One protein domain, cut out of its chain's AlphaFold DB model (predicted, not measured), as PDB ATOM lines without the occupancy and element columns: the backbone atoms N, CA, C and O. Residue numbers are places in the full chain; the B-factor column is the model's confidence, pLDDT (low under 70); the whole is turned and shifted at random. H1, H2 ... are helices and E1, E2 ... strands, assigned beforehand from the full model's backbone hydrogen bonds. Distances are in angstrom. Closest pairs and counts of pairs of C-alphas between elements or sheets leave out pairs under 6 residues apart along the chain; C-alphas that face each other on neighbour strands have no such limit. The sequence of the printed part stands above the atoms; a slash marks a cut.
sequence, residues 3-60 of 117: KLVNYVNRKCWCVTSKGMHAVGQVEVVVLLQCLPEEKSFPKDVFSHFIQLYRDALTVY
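Overview. This is residues 3 to 60 of the 117 residues of the protein "Zinc finger, FYVE domain containing 9b" of Hucho hucho (huchen) (UniProt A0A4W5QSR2). Look first for a small, strongly twisted sheet of three strands, E1, E2 and E3, at one end of a rod; beyond it, residues 17 to 28 make a long loop with the short helix H1 at its far turn. The long helix H2 runs beside this arm as a second, separate limb, grazing the sheet near its own first residues and meeting H1 near its last. The 58 printed residues hold, in order, E1, E2, H1, E3 and H2; the sheet runs E1, E2, E3, antiparallel, and the class is mixed. The whole is loose, with a radius of gyration of the C-alphas of 13.3 A and spans of 41 by 20 by 13 A.

Arrangement. Begin at E2, residues 10 to 16, the inner strand. Its hairpin partner E1, residues 3 to 7, is antiparallel at 134 degrees; find N 5 and O 12 at 2.8 A. On its other side, E3, residues 29 to 33, is antiparallel at 154 degrees, with N 13 and O 32 at 2.7 A. H2, residues 44 to 58, only grazes the sheet, with residues 45 to 49. With residues 53 to 57 alone it touches H1, residues 20 to 23; the closest C-alphas, of Val 23 and Leu 57, are 5.7 A apart. E1 and H1 are apart. Every O i to N i+4 pair in H2 is within hydrogen-bond range; H1 is too short for one.

Along the chain. Find C-alpha 3 at (-32.375, 17.336, 26.622), where E1 begins. E2 spans 18.1 A and E3 13.2 A. From C-alpha 44 at (-22.013, 27.260, 19.591), H2 runs 21.4 A to C-alpha 58 at (-3.308, 17.692, 23.617).

Size, cuts and confidence. The C-alphas farthest apart, of Glu 37 and Tyr 60, are 41.2 A apart. The printed part has no cut and no long link. Residues 24 and 56 to 60 are under pLDDT 70.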
ATOM      1  N   LYS A   3     -31.028  17.465  26.054       90.38
ATOM      2  CA  LYS A   3     -32.375  17.336  26.622       90.38
ATOM      3  C   LYS A   3     -32.835  18.665  27.197       90.38
ATOM      4  O   LYS A   3     -32.044  19.376  27.804       90.38
ATOM      5  N   LEU A   4     -34.118  18.968  27.055       89.38
ATOM      6  CA  LEU A   4     -34.738  20.082  27.763       89.38
ATOM      7  C   LEU A   4     -35.179  19.588  29.142       89.38
ATOM      8  O   LEU A   4     -35.903  18.599  29.243       89.38
ATOM      9  N   VAL A   5     -34.714  20.246  30.196       90.50
ATOM     10  CA  VAL A   5     -34.984  19.878  31.590       90.50
ATOM     11  C   VAL A   5     -35.468  21.096  32.365       90.50
ATOM     12  O   VAL A   5     -35.119  22.229  32.043       90.50
ATOM     13  N   ASN A   6     -36.280  20.868  33.394       90.19
ATOM     14  CA  ASN A   6     -36.595  21.899  34.376       90.19
ATOM     15  C   ASN A   6     -35.636  21.729  35.558       90.19
ATOM     16  O   ASN A   6     -35.632  20.680  36.202       90.19
ATOM     17  N   TYR A   7     -34.798  22.731  35.805       83.56
ATOM     18  CA  TYR A   7     -33.829  22.735  36.892       83.56
ATOM     19  C   TYR A   7     -34.034  23.993  37.733       83.56
ATOM     20  O   TYR A   7     -33.880  25.105  37.236       83.56
ATOM     21  N   VAL A   8     -34.401  23.815  39.005       89.25
ATOM     22  CA  VAL A   8     -34.637  24.918  39.959       89.25
ATOM     23  C   VAL A   8     -35.639  25.948  39.403       89.25
ATOM     24  O   VAL A   8     -35.373  27.147  39.352       89.25
ATOM     25  N   ASN A   9     -36.796  25.467  38.932       87.88
ATOM     26  CA  ASN A   9     -37.863  26.272  38.316       87.88
ATOM     27  C   ASN A   9     -37.432  27.087  37.082       87.88
ATOM     28  O   ASN A   9     -38.104  28.048  36.705       87.88
ATOM     29  N   ARG A  10     -36.328  26.708  36.430       85.69
ATOM     30  CA  ARG A  10     -35.862  27.306  35.178       85.69
ATOM     31  C   ARG A  10     -35.789  26.246  34.090       85.69
ATOM     32  O   ARG A  10     -35.338  25.124  34.312       85.69
ATOM     33  N   LYS A  11     -36.239  26.611  32.891       87.75
ATOM     34  CA  LYS A  11     -36.101  25.767  31.702       87.75
ATOM     35  C   LYS A  11     -34.640  25.816  31.260       87.75
ATOM     36  O   LYS A  11     -34.114  26.904  31.036       87.75
ATOM     37  N   CYS A  12     -33.996  24.659  31.163       88.50
ATOM     38  CA  CYS A  12     -32.585  24.548  30.830       88.50
ATOM     39  C   CYS A  12     -32.353  23.486  29.753       88.50
ATOM     40  O   CYS A  12     -32.970  22.420  29.753       88.50
ATOM     41  N   TRP A  13     -31.398  23.744  28.871       85.69
ATOM     42  CA  TRP A  13     -30.807  22.752  27.991       85.69
ATOM     43  C   TRP A  13     -29.712  21.988  28.740       85.69
ATOM     44  O   TRP A  13     -28.694  22.555  29.124       85.69
ATOM     45  N   CYS A  14     -29.917  20.691  28.946       85.94
ATOM     46  CA  CYS A  14     -28.923  19.769  29.477       85.94
ATOM     47  C   CYS A  14     -28.188  19.085  28.330       85.94
ATOM     48  O   CYS A  14     -28.793  18.370  27.527       85.94
ATOM     49  N   VAL A  15     -26.877  19.287  28.273       87.31
ATOM     50  CA  VAL A  15     -25.979  18.680  27.295       87.31
ATOM     51  C   VAL A  15     -25.029  17.763  28.032       87.31
ATOM     52  O   VAL A  15     -24.332  18.196  28.942       87.31
ATOM     53  N   THR A  16     -24.970  16.504  27.620       86.38
ATOM     54  CA  THR A  16     -23.999  15.541  28.144       86.38
ATOM     55  C   THR A  16     -23.104  15.044  27.014       86.38
ATOM     56  O   THR A  16     -23.609  14.655  25.949       86.38
ATOM     57  N   SER A  17     -21.787  15.035  27.220       85.25
ATOM     58  CA  SER A  17     -20.868  14.348  26.310       85.25
ATOM     59  C   SER A  17     -20.980  12.830  26.462       85.25
ATOM     60  O   SER A  17     -21.535  12.312  27.435       85.25
ATOM     61  N   LYS A  18     -20.496  12.118  25.445       87.25
ATOM     62  CA  LYS A  18     -20.231  10.681  25.487       87.25
ATOM     63  C   LYS A  18     -19.012  10.416  24.609       87.25
ATOM     64  O   LYS A  18     -19.044  10.779  23.436       87.25
ATOM     65  N   GLY A  19     -17.981   9.777  25.150       81.31
ATOM     66  CA  GLY A  19     -16.745   9.447  24.436       81.31
ATOM     67  C   GLY A  19     -15.508  10.222  24.897       81.31
ATOM     68  O   GLY A  19     -14.427   9.948  24.386       81.31
ATOM     69  N   MET A  20     -15.615  11.117  25.886       79.00
ATOM     70  CA  MET A  20     -14.445  11.818  26.452       79.00
ATOM     71  C   MET A  20     -13.465  10.837  27.122       79.00
ATOM     72  O   MET A  20     -12.258  11.077  27.149       79.00
ATOM     73  N   HIS A  21     -13.955   9.680  27.582       75.19
ATOM     74  CA  HIS A  21     -13.102   8.622  28.131       75.19
ATOM     75  C   HIS A  21     -12.053   8.105  27.129       75.19
ATOM     76  O   HIS A  21     -10.957   7.730  27.538       75.19
ATOM     77  N   ALA A  22     -12.338   8.139  25.820       74.94
ATOM     78  CA  ALA A  22     -11.394   7.706  24.783       74.94
ATOM     79  C   ALA A  22     -10.130   8.583  24.711       74.94
ATOM     80  O   ALA A  22      -9.102   8.145  24.202       74.94
ATOM     81  N   VAL A  23     -10.202   9.804  25.244       73.50
ATOM     82  CA  VAL A  23      -9.100  10.775  25.300       73.50
ATOM     83  C   VAL A  23      -8.608  10.995  26.734       73.50
ATOM     84  O   VAL A  23      -7.992  12.008  27.042       73.50
ATOM     85  N   GLY A  24      -8.891  10.043  27.634       68.69
ATOM     86  CA  GLY A  24      -8.432  10.078  29.024       68.69
ATOM     87  C   GLY A  24      -9.129  11.122  29.903       68.69
ATOM     88  O   GLY A  24      -8.627  11.427  30.984       68.69
ATOM     89  N   GLN A  25     -10.274  11.667  29.473       71.19
ATOM     90  CA  GLN A  25     -11.056  12.641  30.238       71.19
ATOM     91  C   GLN A  25     -12.394  12.082  30.739       71.19
ATOM     92  O   GLN A  25     -12.932  11.109  30.215       71.19
ATOM     93  N   VAL A  26     -12.938  12.704  31.788       77.12
ATOM     94  CA  VAL A  26     -14.289  12.411  32.290       77.12
ATOM     95  C   VAL A  26     -15.346  13.034  31.382       77.12
ATOM     96  O   VAL A  26     -15.095  14.037  30.715       77.12
ATOM     97  N   GLU A  27     -16.543  12.451  31.359       83.12
ATOM     98  CA  GLU A  27     -17.665  13.038  30.627       83.12
ATOM     99  C   GLU A  27     -18.077  14.388  31.233       83.12
ATOM    100  O   GLU A  27     -18.045  14.590  32.448       83.12
ATOM    101  N   VAL A  28     -18.491  15.309  30.369       80.69
ATOM    102  CA  VAL A  28     -18.853  16.685  30.697       80.69
ATOM    103  C   VAL A  28     -20.367  16.851  30.590       80.69
ATOM    104  O   VAL A  28     -20.991  16.427  29.613       80.69
ATOM    105  N   VAL A  29     -20.961  17.500  31.593       85.25
ATOM    106  CA  VAL A  29     -22.378  17.883  31.619       85.25
ATOM    107  C   VAL A  29     -22.484  19.398  31.723       85.25
ATOM    108  O   VAL A  29     -21.878  20.003  32.603       85.25
ATOM    109  N   VAL A  30     -23.270  20.009  30.840       84.12
ATOM    110  CA  VAL A  30     -23.535  21.450  30.817       84.12
ATOM    111  C   VAL A  30     -25.037  21.680  30.931       84.12
ATOM    112  O   VAL A  30     -25.815  21.118  30.161       84.12
ATOM    113  N   LEU A  31     -25.437  22.518  31.889       84.75
ATOM    114  CA  LEU A  31     -26.797  23.035  32.019       84.75
ATOM    115  C   LEU A  31     -26.805  24.490  31.557       84.75
ATOM    116  O   LEU A  31     -26.249  25.358  32.226       84.75
ATOM    117  N   LEU A  32     -27.434  24.748  30.417       84.94
ATOM    118  CA  LEU A  32     -27.614  26.090  29.885       84.94
ATOM    119  C   LEU A  32     -29.031  26.559  30.185       84.94
ATOM    120  O   LEU A  32     -29.988  25.912  29.767       84.94
ATOM    121  N   GLN A  33     -29.188  27.669  30.897       86.06
ATOM    122  CA  GLN A  33     -30.511  28.254  31.083       86.06
ATOM    123  C   GLN A  33     -31.051  28.753  29.735       86.06
ATOM    124  O   GLN A  33     -30.351  29.472  29.030       86.06
ATOM    125  N   CYS A  34     -32.293  28.395  29.398       85.81
ATOM    126  CA  CYS A  34     -32.953  28.900  28.198       85.81
ATOM    127  C   CYS A  34     -33.277  30.389  28.360       85.81
ATOM    128  O   CYS A  34     -33.827  30.801  29.391       85.81
ATOM    129  N   LEU A  35     -33.004  31.179  27.325       85.56
ATOM    130  CA  LEU A  35     -33.521  32.543  27.231       85.56
ATOM    131  C   LEU A  35     -34.983  32.527  26.741       85.56
ATOM    132  O   LEU A  35     -35.378  31.618  26.008       85.56
ATOM    133  N   PRO A  36     -35.811  33.515  27.127       80.00
ATOM    134  CA  PRO A  36     -37.229  33.554  26.753       80.00
ATOM    135  C   PRO A  36     -37.473  33.600  25.231       80.00
ATOM    136  O   PRO A  36     -38.465  33.053  24.760       80.00
ATOM    137  N   GLU A  37     -36.547  34.175  24.460       83.31
ATOM    138  CA  GLU A  37     -36.600  34.282  22.989       83.31
ATOM    139  C   GLU A  37     -36.009  33.050  22.261       83.31
ATOM    140  O   GLU A  37     -36.023  32.952  21.030       83.31
ATOM    141  N   GLU A  38     -35.438  32.095  23.001       77.62
ATOM    142  CA  GLU A  38     -34.590  31.041  22.446       77.62
ATOM    143  C   GLU A  38     -35.415  29.846  21.946       77.62
ATOM    144  O   GLU A  38     -35.832  28.964  22.699       77.62
ATOM    145  N   LYS A  39     -35.664  29.812  20.630       78.50
ATOM    146  CA  LYS A  39     -36.494  28.777  19.979       78.50
ATOM    147  C   LYS A  39     -35.760  27.465  19.697       78.50
ATOM    148  O   LYS A  39     -36.404  26.445  19.463       78.50
ATOM    149  N   SER A  40     -34.428  27.471  19.674       82.69
ATOM    150  CA  SER A  40     -33.618  26.291  19.354       82.69
ATOM    151  C   SER A  40     -32.331  26.254  20.170       82.69
ATOM    152  O   SER A  40     -31.901  27.271  20.700       82.69
ATOM    153  N   PHE A  41     -31.738  25.066  20.295       81.00
ATOM    154  CA  PHE A  41     -30.521  24.870  21.076       81.00
ATOM    155  C   PHE A  41     -29.334  25.663  20.480       81.00
ATOM    156  O   PHE A  41     -29.089  25.546  19.272       81.00
ATOM    157  N   PRO A  42     -28.563  26.409  21.296       83.94
ATOM    158  CA  PRO A  42     -27.449  27.222  20.817       83.94
ATOM    159  C   PRO A  42     -26.298  26.330  20.342       83.94
ATOM    160  O   PRO A  42     -25.590  25.694  21.125       83.94
ATOM    161  N   LYS A  43     -26.110  26.278  19.021       83.12
ATOM    162  CA  LYS A  43     -25.155  25.370  18.368       83.12
ATOM    163  C   LYS A  43     -23.697  25.646  18.750       83.12
ATOM    164  O   LYS A  43     -22.892  24.720  18.710       83.12
ATOM    165  N   ASP A  44     -23.371  26.858  19.193       80.88
ATOM    166  CA  ASP A  44     -22.013  27.260  19.591       80.88
ATOM    167  C   ASP A  44     -21.476  26.473  20.793       80.88
ATOM    168  O   ASP A  44     -20.264  26.308  20.958       80.88
ATOM    169  N   VAL A  45     -22.374  25.909  21.606       81.56
ATOM    170  CA  VAL A  45     -22.002  25.002  22.696       81.56
ATOM    171  C   VAL A  45     -21.304  23.758  22.140       81.56
ATOM    172  O   VAL A  45     -20.347  23.277  22.741       81.56
ATOM    173  N   PHE A  46     -21.692  23.257  20.961       81.44
ATOM    174  CA  PHE A  46     -20.995  22.124  20.341       81.44
ATOM    175  C   PHE A  46     -19.548  22.466  19.983       81.44
ATOM    176  O   PHE A  46     -18.669  21.629  20.184       81.44
ATOM    177  N   SER A  47     -19.283  23.693  19.530       80.75
ATOM    178  CA  SER A  47     -17.921  24.164  19.260       80.75
ATOM    179  C   SER A  47     -17.056  24.139  20.525       80.75
ATOM    180  O   SER A  47     -15.905  23.715  20.463       80.75
ATOM    181  N   HIS A  48     -17.625  24.478  21.690       81.38
ATOM    182  CA  HIS A  48     -16.936  24.352  22.981       81.38
ATOM    183  C   HIS A  48     -16.623  22.896  23.349       81.38
ATOM    184  O   HIS A  48     -15.511  22.604  23.778       81.38
ATOM    185  N   PHE A  49     -17.560  21.963  23.156       80.12
ATOM    186  CA  PHE A  49     -17.301  20.539  23.416       80.12
ATOM    187  C   PHE A  49     -16.238  19.959  22.473       80.12
ATOM    188  O   PHE A  49     -15.409  19.159  22.903       80.12
ATOM    189  N   ILE A  50     -16.228  20.376  21.204       82.94
ATOM    190  CA  ILE A  50     -15.190  19.984  20.240       82.94
ATOM    191  C   ILE A  50     -13.829  20.528  20.673       82.94
ATOM    192  O   ILE A  50     -12.841  19.799  20.610       82.94
ATOM    193  N   GLN A  51     -13.772  21.779  21.134       80.38
ATOM    194  CA  GLN A  51     -12.537  22.363  21.644       80.38
ATOM    195  C   GLN A  51     -12.049  21.619  22.892       80.38
ATOM    196  O   GLN A  51     -10.903  21.200  22.914       80.38
ATOM    197  N   LEU A  52     -12.930  21.327  23.854       75.69
ATOM    198  CA  LEU A  52     -12.591  20.535  25.043       75.69
ATOM    199  C   LEU A  52     -12.064  19.138  24.694       75.69
ATOM    200  O   LEU A  52     -11.093  18.687  25.290       75.69
ATOM    201  N   TYR A  53     -12.670  18.455  23.719       79.44
ATOM    202  CA  TYR A  53     -12.191  17.150  23.258       79.44
ATOM    203  C   TYR A  53     -10.824  17.248  22.559       79.44
ATOM    204  O   TYR A  53      -9.971  16.379  22.724       79.44
ATOM    205  N   ARG A  54     -10.586  18.312  21.782       78.31
ATOM    206  CA  ARG A  54      -9.275  18.577  21.167       78.31
ATOM    207  C   ARG A  54      -8.221  18.919  22.209       78.31
ATOM    208  O   ARG A  54      -7.113  18.409  22.118       78.31
ATOM    209  N   ASP A  55      -8.573  19.714  23.208       72.31
ATOM    210  CA  ASP A  55      -7.682  20.049  24.310       72.31
ATOM    211  C   ASP A  55      -7.360  18.787  25.114       72.31
ATOM    212  O   ASP A  55      -6.206  18.524  25.417       72.31
ATOM    213  N   ALA A  56      -8.340  17.917  25.363       67.38
ATOM    214  CA  ALA A  56      -8.123  16.617  25.994       67.38
ATOM    215  C   ALA A  56      -7.069  15.757  25.285       67.38
ATOM    216  O   ALA A  56      -6.224  15.152  25.944       67.38
ATOM    217  N   LEU A  57      -7.092  15.741  23.950       67.50
ATOM    218  CA  LEU A  57      -6.086  15.059  23.138       67.50
ATOM    219  C   LEU A  57      -4.688  15.674  23.286       67.50
ATOM    220  O   LEU A  57      -3.698  14.958  23.152       67.50
ATOM    221  N   THR A  58      -4.589  16.980  23.542       61.44
ATOM    222  CA  THR A  58      -3.308  17.692  23.617       61.44
ATOM    223  C   THR A  58      -2.685  17.689  25.014       61.44
ATOM    224  O   THR A  58      -1.497  17.986  25.119       61.44
ATOM    225  N   VAL A  59      -3.418  17.305  26.075       57.53
ATOM    226  CA  VAL A  59      -2.896  17.302  27.459       57.53
ATOM    227  C   VAL A  59      -2.274  15.991  27.942       57.53
ATOM    228  O   VAL A  59      -1.950  15.847  29.121       57.53
ATOM    229  N   TYR A  60      -2.030  15.030  27.056       47.00
ATOM    230  CA  TYR A  60      -0.984  14.050  27.332       47.00
ATOM    231  C   TYR A  60       0.348  14.819  27.440       47.00
ATOM    232  O   TYR A  60       0.731  15.464  26.462       47.00
TER     233      TYR A  60